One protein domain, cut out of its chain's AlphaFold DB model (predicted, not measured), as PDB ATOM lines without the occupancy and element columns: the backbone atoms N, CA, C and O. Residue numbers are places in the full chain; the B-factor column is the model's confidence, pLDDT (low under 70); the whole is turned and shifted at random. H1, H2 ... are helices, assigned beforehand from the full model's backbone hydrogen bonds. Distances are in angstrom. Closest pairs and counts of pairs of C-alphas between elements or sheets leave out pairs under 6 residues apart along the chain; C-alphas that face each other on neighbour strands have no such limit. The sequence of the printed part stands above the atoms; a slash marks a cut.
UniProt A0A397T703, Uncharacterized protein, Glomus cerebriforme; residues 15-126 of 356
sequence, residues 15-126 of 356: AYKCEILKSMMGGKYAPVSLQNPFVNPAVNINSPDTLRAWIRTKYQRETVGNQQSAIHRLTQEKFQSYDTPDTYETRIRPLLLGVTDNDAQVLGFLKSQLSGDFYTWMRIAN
ATOM      1  N   ALA A  15      -8.337 -30.898 -60.678       87.62
ATOM      2  CA  ALA A  15      -9.389 -29.924 -60.927       87.62
ATOM      3  C   ALA A  15     -10.097 -30.227 -62.253       87.62
ATOM      4  O   ALA A  15     -11.324 -30.334 -62.286       87.62
ATOM      5  N   TYR A  16      -9.336 -30.472 -63.318       87.00
ATOM      6  CA  TYR A  16      -9.858 -30.823 -64.631       87.00
ATOM      7  C   TYR A  16     -10.595 -32.170 -64.615       87.00
ATOM      8  O   TYR A  16     -11.710 -32.273 -65.132       87.00
ATOM      9  N   LYS A  17     -10.048 -33.190 -63.931       89.06
ATOM     10  CA  LYS A  17     -10.762 -34.461 -63.684       89.06
ATOM     11  C   LYS A  17     -12.087 -34.235 -62.962       89.06
ATOM     12  O   LYS A  17     -13.096 -34.836 -63.324       89.06
ATOM     13  N   CYS A  18     -12.085 -33.393 -61.930       90.75
ATOM     14  CA  CYS A  18     -13.276 -33.098 -61.147       90.75
ATOM     15  C   CYS A  18     -14.346 -32.400 -61.997       90.75
ATOM     16  O   CYS A  18     -15.507 -32.796 -61.940       90.75
ATOM     17  N   GLU A  19     -13.973 -31.437 -62.843       90.00
ATOM     18  CA  GLU A  19     -14.908 -30.764 -63.755       90.00
ATOM     19  C   GLU A  19     -15.506 -31.718 -64.798       90.00
ATOM     20  O   GLU A  19     -16.721 -31.703 -65.016       90.00
ATOM     21  N   ILE A  20     -14.701 -32.622 -65.372       90.00
ATOM     22  CA  ILE A  20     -15.221 -33.683 -66.251       90.00
ATOM     23  C   ILE A  20     -16.239 -34.537 -65.491       90.00
ATOM     24  O   ILE A  20     -17.365 -34.708 -65.959       90.00
ATOM     25  N   LEU A  21     -15.888 -35.033 -64.302       91.06
ATOM     26  CA  LEU A  21     -16.781 -35.875 -63.506       91.06
ATOM     27  C   LEU A  21     -18.073 -35.142 -63.119       91.06
ATOM     28  O   LEU A  21     -19.145 -35.733 -63.210       91.06
ATOM     29  N   LYS A  22     -18.007 -33.853 -62.758       89.38
ATOM     30  CA  LYS A  22     -19.192 -33.017 -62.507       89.38
ATOM     31  C   LYS A  22     -20.080 -32.903 -63.739       89.38
ATOM     32  O   LYS A  22     -21.295 -33.009 -63.603       89.38
ATOM     33  N   SER A  23     -19.494 -32.721 -64.926       87.81
ATOM     34  CA  SER A  23     -20.243 -32.622 -66.186       87.81
ATOM     35  C   SER A  23     -20.964 -33.923 -66.560       87.81
ATOM     36  O   SER A  23     -21.996 -33.887 -67.226       87.81
ATOM     37  N   MET A  24     -20.457 -35.069 -66.089       87.62
ATOM     38  CA  MET A  24     -21.084 -36.380 -66.271       87.62
ATOM     39  C   MET A  24     -22.237 -36.639 -65.289       87.62
ATOM     40  O   MET A  24     -22.991 -37.597 -65.473       87.62
ATOM     41  N   MET A  25     -22.398 -35.819 -64.244       88.44
ATOM     42  CA  MET A  25     -23.485 -35.982 -63.279       88.44
ATOM     43  C   MET A  25     -24.823 -35.556 -63.889       88.44
ATOM     44  O   MET A  25     -24.949 -34.481 -64.469       88.44
ATOM     45  N   GLY A  26     -25.855 -36.380 -63.700       86.06
ATOM     46  CA  GLY A  26     -27.209 -36.120 -64.190       86.06
ATOM     47  C   GLY A  26     -28.298 -36.436 -63.163       86.06
ATOM     48  O   GLY A  26     -28.051 -37.018 -62.102       86.06
ATOM     49  N   GLY A  27     -29.535 -36.052 -63.485       87.12
ATOM     50  CA  GLY A  27     -30.710 -36.316 -62.648       87.12
ATOM     51  C   GLY A  27     -30.650 -35.619 -61.283       87.12
ATOM     52  O   GLY A  27     -30.232 -34.471 -61.183       87.12
ATOM     53  N   LYS A  28     -31.042 -36.326 -60.213       83.25
ATOM     54  CA  LYS A  28     -31.120 -35.796 -58.829       83.25
ATOM     55  C   LYS A  28     -29.769 -35.469 -58.172       83.25
ATOM     56  O   LYS A  28     -29.723 -35.005 -57.033       83.25
ATOM     57  N   TYR A  29     -28.675 -35.733 -58.878       84.50
ATOM     58  CA  TYR A  29     -27.312 -35.449 -58.437       84.50
ATOM     59  C   TYR A  29     -26.702 -34.234 -59.151       84.50
ATOM     60  O   TYR A  29     -25.552 -33.893 -58.881       84.50
ATOM     61  N   ALA A  30     -27.472 -33.572 -60.024       84.44
ATOM     62  CA  ALA A  30     -27.123 -32.311 -60.665       84.44
ATOM     63  C   ALA A  30     -28.076 -31.180 -60.205       84.44
ATOM     64  O   ALA A  30     -29.254 -31.447 -59.956       84.44
ATOM     65  N   PRO A  31     -27.609 -29.920 -60.105       83.75
ATOM     66  CA  PRO A  31     -26.221 -29.490 -60.280       83.75
ATOM     67  C   PRO A  31     -25.338 -29.874 -59.080       83.75
ATOM     68  O   PRO A  31     -25.787 -29.871 -57.932       83.75
ATOM     69  N   VAL A  32     -24.067 -30.190 -59.347       86.12
ATOM     70  CA  VAL A  32     -23.077 -30.432 -58.287       86.12
ATOM     71  C   VAL A  32     -22.739 -29.107 -57.609       86.12
ATOM     72  O   VAL A  32     -22.455 -28.112 -58.274       86.12
ATOM     73  N   SER A  33     -22.782 -29.078 -56.278       84.50
ATOM     74  CA  SER A  33     -22.436 -27.885 -55.503       84.50
ATOM     75  C   SER A  33     -20.948 -27.532 -55.642       84.50
ATOM     76  O   SER A  33     -20.106 -28.406 -55.827       84.50
ATOM     77  N   LEU A  34     -20.606 -26.247 -55.509       86.31
ATOM     78  CA  LEU A  34     -19.206 -25.788 -55.511       86.31
ATOM     79  C   LEU A  34     -18.433 -26.266 -54.270       86.31
ATOM     80  O   LEU A  34     -17.236 -26.544 -54.338       86.31
ATOM     81  N   GLN A  35     -19.130 -26.383 -53.141       90.12
ATOM     82  CA  GLN A  35     -18.595 -26.836 -51.859       90.12
ATOM     83  C   GLN A  35     -19.394 -28.024 -51.347       90.12
ATOM     84  O   GLN A  35     -20.587 -28.143 -51.624       90.12
ATOM     85  N   ASN A  36     -18.736 -28.885 -50.577       88.25
ATOM     86  CA  ASN A  36     -19.352 -29.983 -49.864       88.25
ATOM     87  C   ASN A  36     -19.934 -29.458 -48.539       88.25
ATOM     88  O   ASN A  36     -19.169 -29.230 -47.600       88.25
ATOM     89  N   PRO A  37     -21.267 -29.293 -48.423       85.94
ATOM     90  CA  PRO A  37     -21.893 -28.760 -47.214       85.94
ATOM     91  C   PRO A  37     -22.021 -29.816 -46.109       85.94
ATOM     92  O   PRO A  37     -22.587 -29.549 -45.052       85.94
ATOM     93  N   PHE A  38     -21.583 -31.050 -46.365       83.31
ATOM     94  CA  PHE A  38     -21.727 -32.168 -45.439       83.31
ATOM     95  C   PHE A  38     -20.525 -32.351 -44.511       83.31
ATOM     96  O   PHE A  38     -20.549 -33.236 -43.661       83.31
ATOM     97  N   VAL A  39     -19.493 -31.526 -44.674       81.44
ATOM     98  CA  VAL A  39     -18.295 -31.481 -43.834       81.44
ATOM     99  C   VAL A  39     -18.178 -30.097 -43.200       81.44
ATOM    100  O   VAL A  39     -18.642 -29.113 -43.778       81.44
ATOM    101  N   ASN A  40     -17.604 -30.025 -41.997       83.12
ATOM    102  CA  ASN A  40     -17.396 -28.772 -41.275       83.12
ATOM    103  C   ASN A  40     -15.898 -28.613 -40.944       83.12
ATOM    104  O   ASN A  40     -15.379 -29.446 -40.198       83.12
ATOM    105  N   PRO A  41     -15.198 -27.594 -41.480       85.31
ATOM    106  CA  PRO A  41     -15.701 -26.563 -42.396       85.31
ATOM    107  C   PRO A  41     -16.061 -27.126 -43.780       85.31
ATOM    108  O   PRO A  41     -15.585 -28.191 -44.169       85.31
ATOM    109  N   ALA A  42     -16.905 -26.406 -44.525       89.75
ATOM    110  CA  ALA A  42     -17.245 -26.780 -45.895       89.75
ATOM    111  C   ALA A  42     -15.983 -26.782 -46.775       89.75
ATOM    112  O   ALA A  42     -15.179 -25.850 -46.726       89.75
ATOM    113  N   VAL A  43     -15.813 -27.829 -47.584       90.50
ATOM    114  CA  VAL A  43     -14.622 -28.024 -48.429       90.50
ATOM    115  C   VAL A  43     -14.996 -27.857 -49.898       90.50
ATOM    116  O   VAL A  43     -16.035 -28.356 -50.327       90.50
ATOM    117  N   ASN A  44     -14.160 -27.175 -50.683       92.06
ATOM    118  CA  ASN A  44     -14.363 -27.042 -52.128       92.06
ATOM    119  C   ASN A  44     -14.332 -28.416 -52.814       92.06
ATOM    120  O   ASN A  44     -13.465 -29.240 -52.538       92.06
ATOM    121  N   ILE A  45     -15.265 -28.650 -53.735       90.38
ATOM    122  CA  ILE A  45     -15.309 -29.879 -54.533       90.38
ATOM    123  C   ILE A  45     -14.473 -29.638 -55.789       90.38
ATOM    124  O   ILE A  45     -15.000 -29.294 -56.843       90.38
ATOM    125  N   ASN A  46     -13.154 -29.724 -55.659       91.62
ATOM    126  CA  ASN A  46     -12.188 -29.438 -56.728       91.62
ATOM    127  C   ASN A  46     -11.227 -30.603 -57.000       91.62
ATOM    128  O   ASN A  46     -10.295 -30.450 -57.776       91.62
ATOM    129  N   SER A  47     -11.459 -31.763 -56.387       90.62
ATOM    130  CA  SER A  47     -10.703 -32.988 -56.641       90.62
ATOM    131  C   SER A  47     -11.641 -34.192 -56.775       90.62
ATOM    132  O   SER A  47     -12.763 -34.158 -56.251       90.62
ATOM    133  N   PRO A  48     -11.208 -35.288 -57.425       90.12
ATOM    134  CA  PRO A  48     -11.991 -36.519 -57.491       90.12
ATOM    135  C   PRO A  48     -12.384 -37.054 -56.108       90.12
ATOM    136  O   PRO A  48     -13.505 -37.529 -55.933       90.12
ATOM    137  N   ASP A  49     -11.512 -36.922 -55.106       90.12
ATOM    138  CA  ASP A  49     -11.779 -37.397 -53.744       90.12
ATOM    139  C   ASP A  49     -12.856 -36.574 -53.033       90.12
ATOM    140  O   ASP A  49     -13.784 -37.133 -52.441       90.12
ATOM    141  N   THR A  50     -12.785 -35.244 -53.132       90.56
ATOM    142  CA  THR A  50     -13.800 -34.352 -52.545       90.56
ATOM    143  C   THR A  50     -15.157 -34.525 -53.230       90.56
ATOM    144  O   THR A  50     -16.191 -34.533 -52.556       90.56
ATOM    145  N   LEU A  51     -15.164 -34.763 -54.547       91.31
ATOM    146  CA  LEU A  51     -16.370 -35.096 -55.303       91.31
ATOM    147  C   LEU A  51     -16.933 -36.460 -54.901       91.31
ATOM    148  O   LEU A  51     -18.130 -36.573 -54.645       91.31
ATOM    149  N   ARG A  52     -16.089 -37.490 -54.778       89.94
ATOM    150  CA  ARG A  52     -16.500 -38.831 -54.341       89.94
ATOM    151  C   ARG A  52     -17.118 -38.799 -52.945       89.94
ATOM    152  O   ARG A  52     -18.155 -39.428 -52.732       89.94
ATOM    153  N   ALA A  53     -16.518 -38.058 -52.014       88.50
ATOM    154  CA  ALA A  53     -17.060 -37.869 -50.672       88.50
ATOM    155  C   ALA A  53     -18.434 -37.178 -50.709       88.50
ATOM    156  O   ALA A  53     -19.370 -37.626 -50.046       88.50
ATOM    157  N   TRP A  54     -18.589 -36.135 -51.529       90.94
ATOM    158  CA  TRP A  54     -19.875 -35.459 -51.700       90.94
ATOM    159  C   TRP A  54     -20.943 -36.371 -52.318       90.94
ATOM    160  O   TRP A  54     -22.047 -36.455 -51.778       90.94
ATOM    161  N   ILE A  55     -20.622 -37.096 -53.400       88.81
ATOM    162  CA  ILE A  55     -21.550 -38.025 -54.065       88.81
ATOM    163  C   ILE A  55     -21.978 -39.123 -53.097       88.81
ATOM    164  O   ILE A  55     -23.167 -39.419 -53.027       88.81
ATOM    165  N   ARG A  56     -21.049 -39.698 -52.319       85.88
ATOM    166  CA  ARG A  56     -21.366 -40.724 -51.313       85.88
ATOM    167  C   ARG A  56     -22.420 -40.214 -50.330       85.88
ATOM    168  O   ARG A  56     -23.461 -40.847 -50.162       85.88
ATOM    169  N   THR A  57     -22.198 -39.036 -49.751       84.88
ATOM    170  CA  THR A  57     -23.120 -38.459 -48.767       84.88
ATOM    171  C   THR A  57     -24.443 -38.011 -49.391       84.88
ATOM    172  O   THR A  57     -25.507 -38.187 -48.791       84.88
ATOM    173  N   LYS A  58     -24.421 -37.463 -50.613       84.94
ATOM    174  CA  LYS A  58     -25.636 -37.088 -51.353       84.94
ATOM    175  C   LYS A  58     -26.459 -38.329 -51.701       84.94
ATOM    176  O   LYS A  58     -27.653 -38.358 -51.425       84.94
ATOM    177  N   TYR A  59     -25.826 -39.375 -52.228       84.25
ATOM    178  CA  TYR A  59     -26.451 -40.664 -52.522       84.25
ATOM    179  C   TYR A  59     -27.088 -41.289 -51.280       84.25
ATOM    180  O   TYR A  59     -28.239 -41.725 -51.340       84.25
ATOM    181  N   GLN A  60     -26.381 -41.272 -50.149       79.06
ATOM    182  CA  GLN A  60     -26.899 -41.757 -48.873       79.06
ATOM    183  C   GLN A  60     -28.180 -41.015 -48.464       79.06
ATOM    184  O   GLN A  60     -29.193 -41.663 -48.197       79.06
ATOM    185  N   ARG A  61     -28.174 -39.673 -48.465       81.12
ATOM    186  CA  ARG A  61     -29.357 -38.880 -48.080       81.12
ATOM    187  C   ARG A  61     -30.558 -39.133 -48.981       81.12
ATOM    188  O   ARG A  61     -31.664 -39.254 -48.474       81.12
ATOM    189  N   GLU A  62     -30.332 -39.229 -50.287       81.00
ATOM    190  CA  GLU A  62     -31.396 -39.436 -51.281       81.00
ATOM    191  C   GLU A  62     -31.956 -40.870 -51.288       81.00
ATOM    192  O   GLU A  62     -33.021 -41.101 -51.854       81.00
ATOM    193  N   THR A  63     -31.238 -41.844 -50.715       73.12
ATOM    194  CA  THR A  63     -31.616 -43.270 -50.776       73.12
ATOM    195  C   THR A  63     -32.072 -43.810 -49.420       73.12
ATOM    196  O   THR A  63     -33.087 -44.499 -49.328       73.12
ATOM    197  N   VAL A  64     -31.333 -43.506 -48.353       73.69
ATOM    198  CA  VAL A  64     -31.510 -44.115 -47.022       73.69
ATOM    199  C   VAL A  64     -31.788 -43.076 -45.931       73.69
ATOM    200  O   VAL A  64     -32.419 -43.398 -44.925       73.69
ATOM    201  N   GLY A  65     -31.380 -41.823 -46.139       80.19
ATOM    202  CA  GLY A  65     -31.502 -40.746 -45.160       80.19
ATOM    203  C   GLY A  65     -30.195 -40.515 -44.402       80.19
ATOM    204  O   GLY A  65     -29.115 -40.567 -44.986       80.19
ATOM    205  N   ASN A  66     -30.272 -40.203 -43.107       78.44
ATOM    206  CA  ASN A  66     -29.081 -40.013 -42.271       78.44
ATOM    207  C   ASN A  66     -28.508 -41.357 -41.774       78.44
ATOM    208  O   ASN A  66     -29.146 -42.405 -41.885       78.44
ATOM    209  N   GLN A  67     -27.306 -41.324 -41.192       77.69
ATOM    210  CA  GLN A  67     -26.641 -42.510 -40.637       77.69
ATOM    211  C   GLN A  67     -27.505 -43.245 -39.599       77.69
ATOM    212  O   GLN A  67     -27.571 -44.468 -39.616       77.69
ATOM    213  N   GLN A  68     -28.242 -42.528 -38.746       79.19
ATOM    214  CA  GLN A  68     -29.131 -43.151 -37.755       79.19
ATOM    215  C   GLN A  68     -30.285 -43.927 -38.405       79.19
ATOM    216  O   GLN A  68     -30.633 -45.010 -37.948       79.19
ATOM    217  N   SER A  69     -30.846 -43.409 -39.499       82.19
ATOM    218  CA  SER A  69     -31.899 -44.079 -40.271       82.19
ATOM    219  C   SER A  69     -31.359 -45.318 -40.981       82.19
ATOM    220  O   SER A  69     -32.035 -46.344 -41.016       82.19
ATOM    221  N   ALA A  70     -30.130 -45.237 -41.502       81.38
ATOM    222  CA  ALA A  70     -29.429 -46.376 -42.087       81.38
ATOM    223  C   ALA A  70     -29.190 -47.479 -41.051       81.38
ATOM    224  O   ALA A  70     -29.571 -48.616 -41.300       81.38
ATOM    225  N   ILE A  71     -28.656 -47.134 -39.874       81.00
ATOM    226  CA  ILE A  71     -28.433 -48.083 -38.774       81.00
ATOM    227  C   ILE A  71     -29.760 -48.687 -38.310       81.00
ATOM    228  O   ILE A  71     -29.863 -49.902 -38.209       81.00
ATOM    229  N   HIS A  72     -30.798 -47.873 -38.095       82.06
ATOM    230  CA  HIS A  72     -32.099 -48.366 -37.644       82.06
ATOM    231  C   HIS A  72     -32.729 -49.348 -38.641       82.06
ATOM    232  O   HIS A  72     -33.182 -50.419 -38.241       82.06
ATOM    233  N   ARG A  73     -32.728 -49.016 -39.941       82.56
ATOM    234  CA  ARG A  73     -33.209 -49.927 -40.994       82.56
ATOM    235  C   ARG A  73     -32.346 -51.175 -41.086       82.56
ATOM    236  O   ARG A  73     -32.894 -52.262 -41.214       82.56
ATOM    237  N   LEU A  74     -31.028 -51.024 -40.957       85.56
ATOM    238  CA  LEU A  74     -30.109 -52.148 -40.972       85.56
ATOM    239  C   LEU A  74     -30.416 -53.100 -39.825       85.56
ATOM    240  O   LEU A  74     -30.522 -54.278 -40.094       85.56
ATOM    241  N   THR A  75     -30.659 -52.624 -38.598       81.44
ATOM    242  CA  THR A  75     -31.025 -53.466 -37.441       81.44
ATOM    243  C   THR A  75     -32.313 -54.273 -37.659       81.44
ATOM    244  O   THR A  75     -32.426 -55.384 -37.141       81.44
ATOM    245  N   GLN A  76     -33.274 -53.735 -38.416       80.44
ATOM    246  CA  GLN A  76     -34.534 -54.420 -38.733       80.44
ATOM    247  C   GLN A  76     -34.425 -55.374 -39.930       80.44
ATOM    248  O   GLN A  76     -35.284 -56.242 -40.093       80.44
ATOM    249  N   GLU A  77     -33.391 -55.230 -40.758       84.81
ATOM    250  CA  GLU A  77     -33.169 -56.091 -41.915       84.81
ATOM    251  C   GLU A  77     -32.840 -57.518 -41.459       84.81
ATOM    252  O   GLU A  77     -32.109 -57.745 -40.493       84.81
ATOM    253  N   LYS A  78     -33.415 -58.507 -42.142       80.38
ATOM    254  CA  LYS A  78     -33.179 -59.927 -41.875       80.38
ATOM    255  C   LYS A  78     -33.146 -60.696 -43.178       80.38
ATOM    256  O   LYS A  78     -33.892 -60.375 -44.105       80.38
ATOM    257  N   PHE A  79     -32.321 -61.736 -43.206       80.06
ATOM    258  CA  PHE A  79     -32.333 -62.708 -44.288       80.06
ATOM    259  C   PHE A  79     -33.655 -63.482 -44.250       80.06
ATOM    260  O   PHE A  79     -34.009 -64.071 -43.227       80.06
ATOM    261  N   GLN A  80     -34.413 -63.433 -45.339       78.31
ATOM    262  CA  GLN A  80     -35.698 -64.109 -45.481       78.31
ATOM    263  C   GLN A  80     -35.502 -65.500 -46.089       78.31
ATOM    264  O   GLN A  80     -34.516 -65.769 -46.768       78.31
ATOM    265  N   SER A  81     -36.471 -66.395 -45.901       73.56
ATOM    266  CA  SER A  81     -36.391 -67.776 -46.405       73.56
ATOM    267  C   SER A  81     -36.341 -67.896 -47.933       73.56
ATOM    268  O   SER A  81     -35.912 -68.922 -48.449       73.56
ATOM    269  N   TYR A  82     -36.784 -66.866 -48.655       77.12
ATOM    270  CA  TYR A  82     -36.747 -66.785 -50.117       77.12
ATOM    271  C   TYR A  82     -35.552 -65.982 -50.645       77.12
ATOM    272  O   TYR A  82     -35.437 -65.788 -51.856       77.12
ATOM    273  N   ASP A  83     -34.686 -65.477 -49.765       76.06
ATOM    274  CA  ASP A  83     -33.521 -64.722 -50.196       76.06
ATOM    275  C   ASP A  83     -32.425 -65.629 -50.739       76.06
ATOM    276  O   ASP A  83     -32.102 -66.683 -50.195       76.06
ATOM    277  N   THR A  84     -31.791 -65.148 -51.801       78.62
ATOM    278  CA  THR A  84     -30.458 -65.575 -52.212       78.62
ATOM    279  C   THR A  84     -29.416 -64.636 -51.592       78.62
ATOM    280  O   THR A  84     -29.747 -63.496 -51.243       78.62
ATOM    281  N   PRO A  85     -28.144 -65.058 -51.478       75.56
ATOM    282  CA  PRO A  85     -27.066 -64.167 -51.057       75.56
ATOM    283  C   PRO A  85     -27.035 -62.851 -51.851       75.56
ATOM    284  O   PRO A  85     -26.963 -61.785 -51.247       75.56
ATOM    285  N   ASP A  86     -27.209 -62.910 -53.176       76.25
ATOM    286  CA  ASP A  86     -27.164 -61.737 -54.060       76.25
ATOM    287  C   ASP A  86     -28.335 -60.766 -53.832       76.25
ATOM    288  O   ASP A  86     -28.165 -59.539 -53.827       76.25
ATOM    289  N   THR A  87     -29.547 -61.297 -53.628       82.81
ATOM    290  CA  THR A  87     -30.736 -60.469 -53.369       82.81
ATOM    291  C   THR A  87     -30.661 -59.810 -52.000       82.81
ATOM    292  O   THR A  87     -31.014 -58.637 -51.868       82.81
ATOM    293  N   TYR A  88     -30.151 -60.530 -50.999       82.06
ATOM    294  CA  TYR A  88     -29.911 -59.973 -49.674       82.06
ATOM    295  C   TYR A  88     -28.822 -58.897 -49.706       82.06
ATOM    296  O   TYR A  88     -29.044 -57.790 -49.215       82.06
ATOM    297  N   GLU A  89     -27.689 -59.171 -50.363       81.62
ATOM    298  CA  GLU A  89     -26.600 -58.205 -50.533       81.62
ATOM    299  C   GLU A  89     -27.115 -56.911 -51.173       81.62
ATOM    300  O   GLU A  89     -26.833 -55.806 -50.706       81.62
ATOM    301  N   THR A  90     -27.943 -57.038 -52.210       84.19
ATOM    302  CA  THR A  90     -28.521 -55.892 -52.915       84.19
ATOM    303  C   THR A  90     -29.399 -55.019 -52.011       84.19
ATOM    304  O   THR A  90     -29.389 -53.797 -52.177       84.19
ATOM    305  N   ARG A  91     -30.103 -55.594 -51.023       86.12
ATOM    306  CA  ARG A  91     -30.899 -54.823 -50.050       86.12
ATOM    307  C   ARG A  91     -30.061 -54.174 -48.954       86.12
ATOM    308  O   ARG A  91     -30.350 -53.038 -48.580       86.12
ATOM    309  N   ILE A  92     -29.017 -54.842 -48.460       84.62
ATOM    310  CA  ILE A  92     -28.165 -54.289 -47.391       84.62
ATOM    311  C   ILE A  92     -27.157 -53.256 -47.912       84.62
ATOM    312  O   ILE A  92     -26.799 -52.332 -47.182       84.62
ATOM    313  N   ARG A  93     -26.718 -53.357 -49.176       85.19
ATOM    314  CA  ARG A  93     -25.656 -52.512 -49.756       85.19
ATOM    315  C   ARG A  93     -25.921 -51.001 -49.604       85.19
ATOM    316  O   ARG A  93     -25.011 -50.301 -49.158       85.19
ATOM    317  N   PRO A  94     -27.128 -50.464 -49.883       82.12
ATOM    318  CA  PRO A  94     -27.425 -49.047 -49.663       82.12
ATOM    319  C   PRO A  94     -27.358 -48.625 -48.190       82.12
ATOM    320  O   PRO A  94     -26.985 -47.491 -47.903       82.12
ATOM    321  N   LEU A  95     -27.712 -49.516 -47.259       84.56
ATOM    322  CA  LEU A  95     -27.696 -49.234 -45.821       84.56
ATOM    323  C   LEU A  95     -26.260 -49.176 -45.289       84.56
ATOM    324  O   LEU A  95     -25.934 -48.284 -44.509       84.56
ATOM    325  N   LEU A  96     -25.388 -50.065 -45.775       81.69
ATOM    326  CA  LEU A  96     -23.965 -50.097 -45.420       81.69
ATOM    327  C   LEU A  96     -23.206 -48.862 -45.909       81.69
ATOM    328  O   LEU A  96     -22.334 -48.370 -45.207       81.69
ATOM    329  N   LEU A  97     -23.598 -48.296 -47.056       78.44
ATOM    330  CA  LEU A  97     -23.089 -47.001 -47.531       78.44
ATOM    331  C   LEU A  97     -23.338 -45.853 -46.541       78.44
ATOM    332  O   LEU A  97     -22.649 -44.837 -46.608       78.44
ATOM    333  N   GLY A  98     -24.338 -45.992 -45.662       69.56
ATOM    334  CA  GLY A  98     -24.663 -45.008 -44.638       69.56
ATOM    335  C   GLY A  98     -24.012 -45.236 -43.278       69.56
ATOM    336  O   GLY A  98     -24.261 -44.444 -42.369       69.56
ATOM    337  N   VAL A  99     -23.208 -46.290 -43.141       71.19
ATOM    338  CA  VAL A  99     -22.465 -46.660 -41.935       71.19
ATOM    339  C   VAL A  99     -20.987 -46.332 -42.158       71.19
ATOM    340  O   VAL A  99     -20.479 -46.444 -43.269       71.19
ATOM    341  N   THR A 100     -20.283 -45.901 -41.112       67.62
ATOM    342  CA  THR A 100     -18.833 -45.683 -41.178       67.62
ATOM    343  C   THR A 100     -18.077 -46.989 -41.416       67.62
ATOM    344  O   THR A 100     -18.376 -48.008 -40.790       67.62
ATOM    345  N   ASP A 101     -17.060 -46.943 -42.279       64.38
ATOM    346  CA  ASP A 101     -16.167 -48.078 -42.516       64.38
ATOM    347  C   ASP A 101     -15.575 -48.561 -41.172       64.38
ATOM    348  O   ASP A 101     -15.075 -47.758 -40.384       64.38
ATOM    349  N   ASN A 102     -15.643 -49.872 -40.907       59.97
ATOM    350  CA  ASN A 102     -15.205 -50.533 -39.663       59.97
ATOM    351  C   ASN A 102     -16.036 -50.256 -38.391       59.97
ATOM    352  O   ASN A 102     -15.529 -50.440 -37.282       59.97
ATOM    353  N   ASP A 103     -17.310 -49.868 -38.505       67.81
ATOM    354  CA  ASP A 103     -18.191 -49.797 -37.332       67.81
ATOM    355  C   ASP A 103     -18.430 -51.199 -36.725       67.81
ATOM    356  O   ASP A 103     -19.151 -52.043 -37.272       67.81
ATOM    357  N   ALA A 104     -17.814 -51.449 -35.565       68.06
ATOM    358  CA  ALA A 104     -17.891 -52.720 -34.850       68.06
ATOM    359  C   ALA A 104     -19.328 -53.097 -34.441       68.06
ATOM    360  O   ALA A 104     -19.646 -54.285 -34.343       68.06
ATOM    361  N   GLN A 105     -20.212 -52.113 -34.240       72.25
ATOM    362  CA  GLN A 105     -21.612 -52.372 -33.897       72.25
ATOM    363  C   GLN A 105     -22.360 -52.965 -35.093       72.25
ATOM    364  O   GLN A 105     -23.141 -53.903 -34.939       72.25
ATOM    365  N   VAL A 106     -22.059 -52.484 -36.301       71.88
ATOM    366  CA  VAL A 106     -22.699 -52.951 -37.537       71.88
ATOM    367  C   VAL A 106     -22.276 -54.360 -37.920       71.88
ATOM    368  O   VAL A 106     -23.127 -55.160 -38.311       71.88
ATOM    369  N   LEU A 107     -21.010 -54.716 -37.704       70.00
ATOM    370  CA  LEU A 107     -20.572 -56.110 -37.811       70.00
ATOM    371  C   LEU A 107     -21.324 -57.019 -36.826       70.00
ATOM    372  O   LEU A 107     -21.729 -58.123 -37.196       70.00
ATOM    373  N   GLY A 108     -21.559 -56.546 -35.598       72.50
ATOM    374  CA  GLY A 108     -22.375 -57.250 -34.608       72.50
ATOM    375  C   GLY A 108     -23.823 -57.458 -35.065       72.50
ATOM    376  O   GLY A 108     -24.338 -58.575 -34.972       72.50
ATOM    377  N   PHE A 109     -24.464 -56.421 -35.617       72.50
ATOM    378  CA  PHE A 109     -25.838 -56.505 -36.123       72.50
ATOM    379  C   PHE A 109     -25.959 -57.489 -37.286       72.50
ATOM    380  O   PHE A 109     -26.760 -58.423 -37.194       72.50
ATOM    381  N   LEU A 110     -25.103 -57.352 -38.306       73.94
ATOM    382  CA  LEU A 110     -25.063 -58.251 -39.462       73.94
ATOM    383  C   LEU A 110     -24.859 -59.705 -39.029       73.94
ATOM    384  O   LEU A 110     -25.573 -60.597 -39.483       73.94
ATOM    385  N   LYS A 111     -23.933 -59.958 -38.096       70.88
ATOM    386  CA  LYS A 111     -23.669 -61.309 -37.586       70.88
ATOM    387  C   LYS A 111     -24.872 -61.904 -36.848       70.88
ATOM    388  O   LYS A 111     -25.110 -63.102 -36.962       70.88
ATOM    389  N   SER A 112     -25.637 -61.095 -36.113       71.38
ATOM    390  CA  SER A 112     -26.839 -61.576 -35.413       71.38
ATOM    391  C   SER A 112     -28.026 -61.822 -36.357       71.38
ATOM    392  O   SER A 112     -28.832 -62.717 -36.110       71.38
ATOM    393  N   GLN A 113     -28.115 -61.064 -37.453       68.88
ATOM    394  CA  GLN A 113     -29.153 -61.202 -38.482       68.88
ATOM    395  C   GLN A 113     -28.920 -62.398 -39.404       68.88
ATOM    396  O   GLN A 113     -29.877 -62.986 -39.899       68.88
ATOM    397  N   LEU A 114     -27.657 -62.769 -39.603       68.06
ATOM    398  CA  LEU A 114     -27.217 -63.896 -40.428       68.06
ATOM    399  C   LEU A 114     -27.098 -65.211 -39.626       68.06
ATOM    400  O   LEU A 114     -26.311 -66.087 -39.978       68.06
ATOM    401  N   SER A 115     -27.827 -65.351 -38.514       64.69
ATOM    402  CA  SER A 115     -27.670 -66.481 -37.587       64.69
ATOM    403  C   SER A 115     -27.915 -67.858 -38.231       64.69
ATOM    404  O   SER A 115     -28.779 -67.996 -39.094       64.69
ATOM    405  N   GLY A 116     -27.160 -68.861 -37.748       59.56
ATOM    406  CA  GLY A 116     -27.336 -70.322 -37.863       59.56
ATOM    407  C   GLY A 116     -27.544 -70.909 -39.259       59.56
ATOM    408  O   GLY A 116     -26.680 -71.609 -39.801       59.56
ATOM    409  N   ASP A 117     -28.706 -70.628 -39.830       58.22
ATOM    410  CA  ASP A 117     -29.166 -71.167 -41.099       58.22
ATOM    411  C   ASP A 117     -28.323 -70.616 -42.248       58.22
ATOM    412  O   ASP A 117     -27.870 -71.396 -43.072       58.22
ATOM    413  N   PHE A 118     -27.974 -69.325 -42.264       61.47
ATOM    414  CA  PHE A 118     -27.135 -68.762 -43.333       61.47
ATOM    415  C   PHE A 118     -25.737 -69.404 -43.392       61.47
ATOM    416  O   PHE A 118     -25.258 -69.742 -44.471       61.47
ATOM    417  N   TYR A 119     -25.097 -69.656 -42.241       58.31
ATOM    418  CA  TYR A 119     -23.810 -70.367 -42.191       58.31
ATOM    419  C   TYR A 119     -23.942 -71.818 -42.685       58.31
ATOM    420  O   TYR A 119     -23.058 -72.339 -43.368       58.31
ATOM    421  N   THR A 120     -25.074 -72.456 -42.385       61.38
ATOM    422  CA  THR A 120     -25.407 -73.808 -42.851       61.38
ATOM    423  C   THR A 120     -25.687 -73.829 -44.361       61.38
ATOM    424  O   THR A 120     -25.176 -74.695 -45.063       61.38
ATOM    425  N   TRP A 121     -26.402 -72.834 -44.888       57.19
ATOM    426  CA  TRP A 121     -26.717 -72.669 -46.309       57.19
ATOM    427  C   TRP A 121     -25.492 -72.282 -47.145       57.19
ATOM    428  O   TRP A 121     -25.299 -72.834 -48.223       57.19
ATOM    429  N   MET A 122     -24.606 -71.422 -46.636       56.56
ATOM    430  CA  MET A 122     -23.331 -71.085 -47.286       56.56
ATOM    431  C   MET A 122     -22.389 -72.300 -47.356       56.56
ATOM    432  O   MET A 122     -21.682 -72.476 -48.347       56.56
ATOM    433  N   ARG A 123     -22.432 -73.187 -46.349       53.09
ATOM    434  CA  ARG A 123     -21.733 -74.484 -46.369       53.09
ATOM    435  C   ARG A 123     -22.326 -75.454 -47.402       53.09
ATOM    436  O   ARG A 123     -21.574 -76.191 -48.029       53.09
ATOM    437  N   ILE A 124     -23.649 -75.461 -47.589       54.59
ATOM    438  CA  ILE A 124     -24.323 -76.310 -48.591       54.59
ATOM    439  C   ILE A 124     -24.067 -75.799 -50.018       54.59
ATOM    440  O   ILE A 124     -23.825 -76.602 -50.915       54.59
ATOM    441  N   ALA A 125     -24.087 -74.480 -50.231       48.91
ATOM    442  CA  ALA A 125     -23.888 -73.857 -51.542       48.91
ATOM    443  C   ALA A 125     -22.428 -73.914 -52.038       48.91
ATOM    444  O   ALA A 125     -22.192 -73.814 -53.240       48.91
ATOM    445  N   ASN A 126     -21.457 -74.110 -51.136       45.47
ATOM    446  CA  ASN A 126     -20.049 -74.332 -51.474       45.47
ATOM    447  C   ASN A 126     -19.493 -75.601 -50.786       45.47
ATOM    448  O   ASN A 126     -18.736 -75.504 -49.813       45.47
TER     449      ASN A 126
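What this domain is: This is residues 15 to 126 of the 356 residues of an uncharacterized protein of Glomus cerebriforme (UniProt A0A397T703). A string of helices, loosely joined: H1, residues 48 to 51 of H2 and a long loop form one end, H4 and H5 each pack on H3 farther along, and H6 sits alone at the far end. The printed part has 112 residues, six named helices in order H1 to H6, no named strand: all helix. It is loose, radius of gyration of the C-alphas 17.7 A, spanning 50 by 26 by 21 A.

Where its parts are: H1, residues 15 to 23, begins at C-alpha 15 (-9.389, -29.924, -60.927). H2, residues 48 to 63, is 21.8 A long. H3 is residues 67 to 76, H4 85 to 96, H5 104 to 113. H6, residues 117 to 125, ends at C-alpha 125 (-23.888, -73.857, -51.542).

How they stand to each other: H1 touches H2 at residues 48 to 51 alone; the closest C-alphas, Cys 18 and Pro 48, are 5.2 A apart. H3 and H4 form a helical hairpin, a shallow tilt of 31 degrees, closest C-alphas Ala 70 and Leu 95, 5.0 A. H3 touches H5, closest C-alphas Thr 75 and Phe 109, 6.2 A. O i to N i+4 pairs are within hydrogen-bond range throughout H1, H2, H3, H5 and H6, and 6 of 8 in H4.

The domain as a whole: The printed part has no cut. The link H1 to H2 is long. Residues 113 to 126 are among those under pLDDT 70.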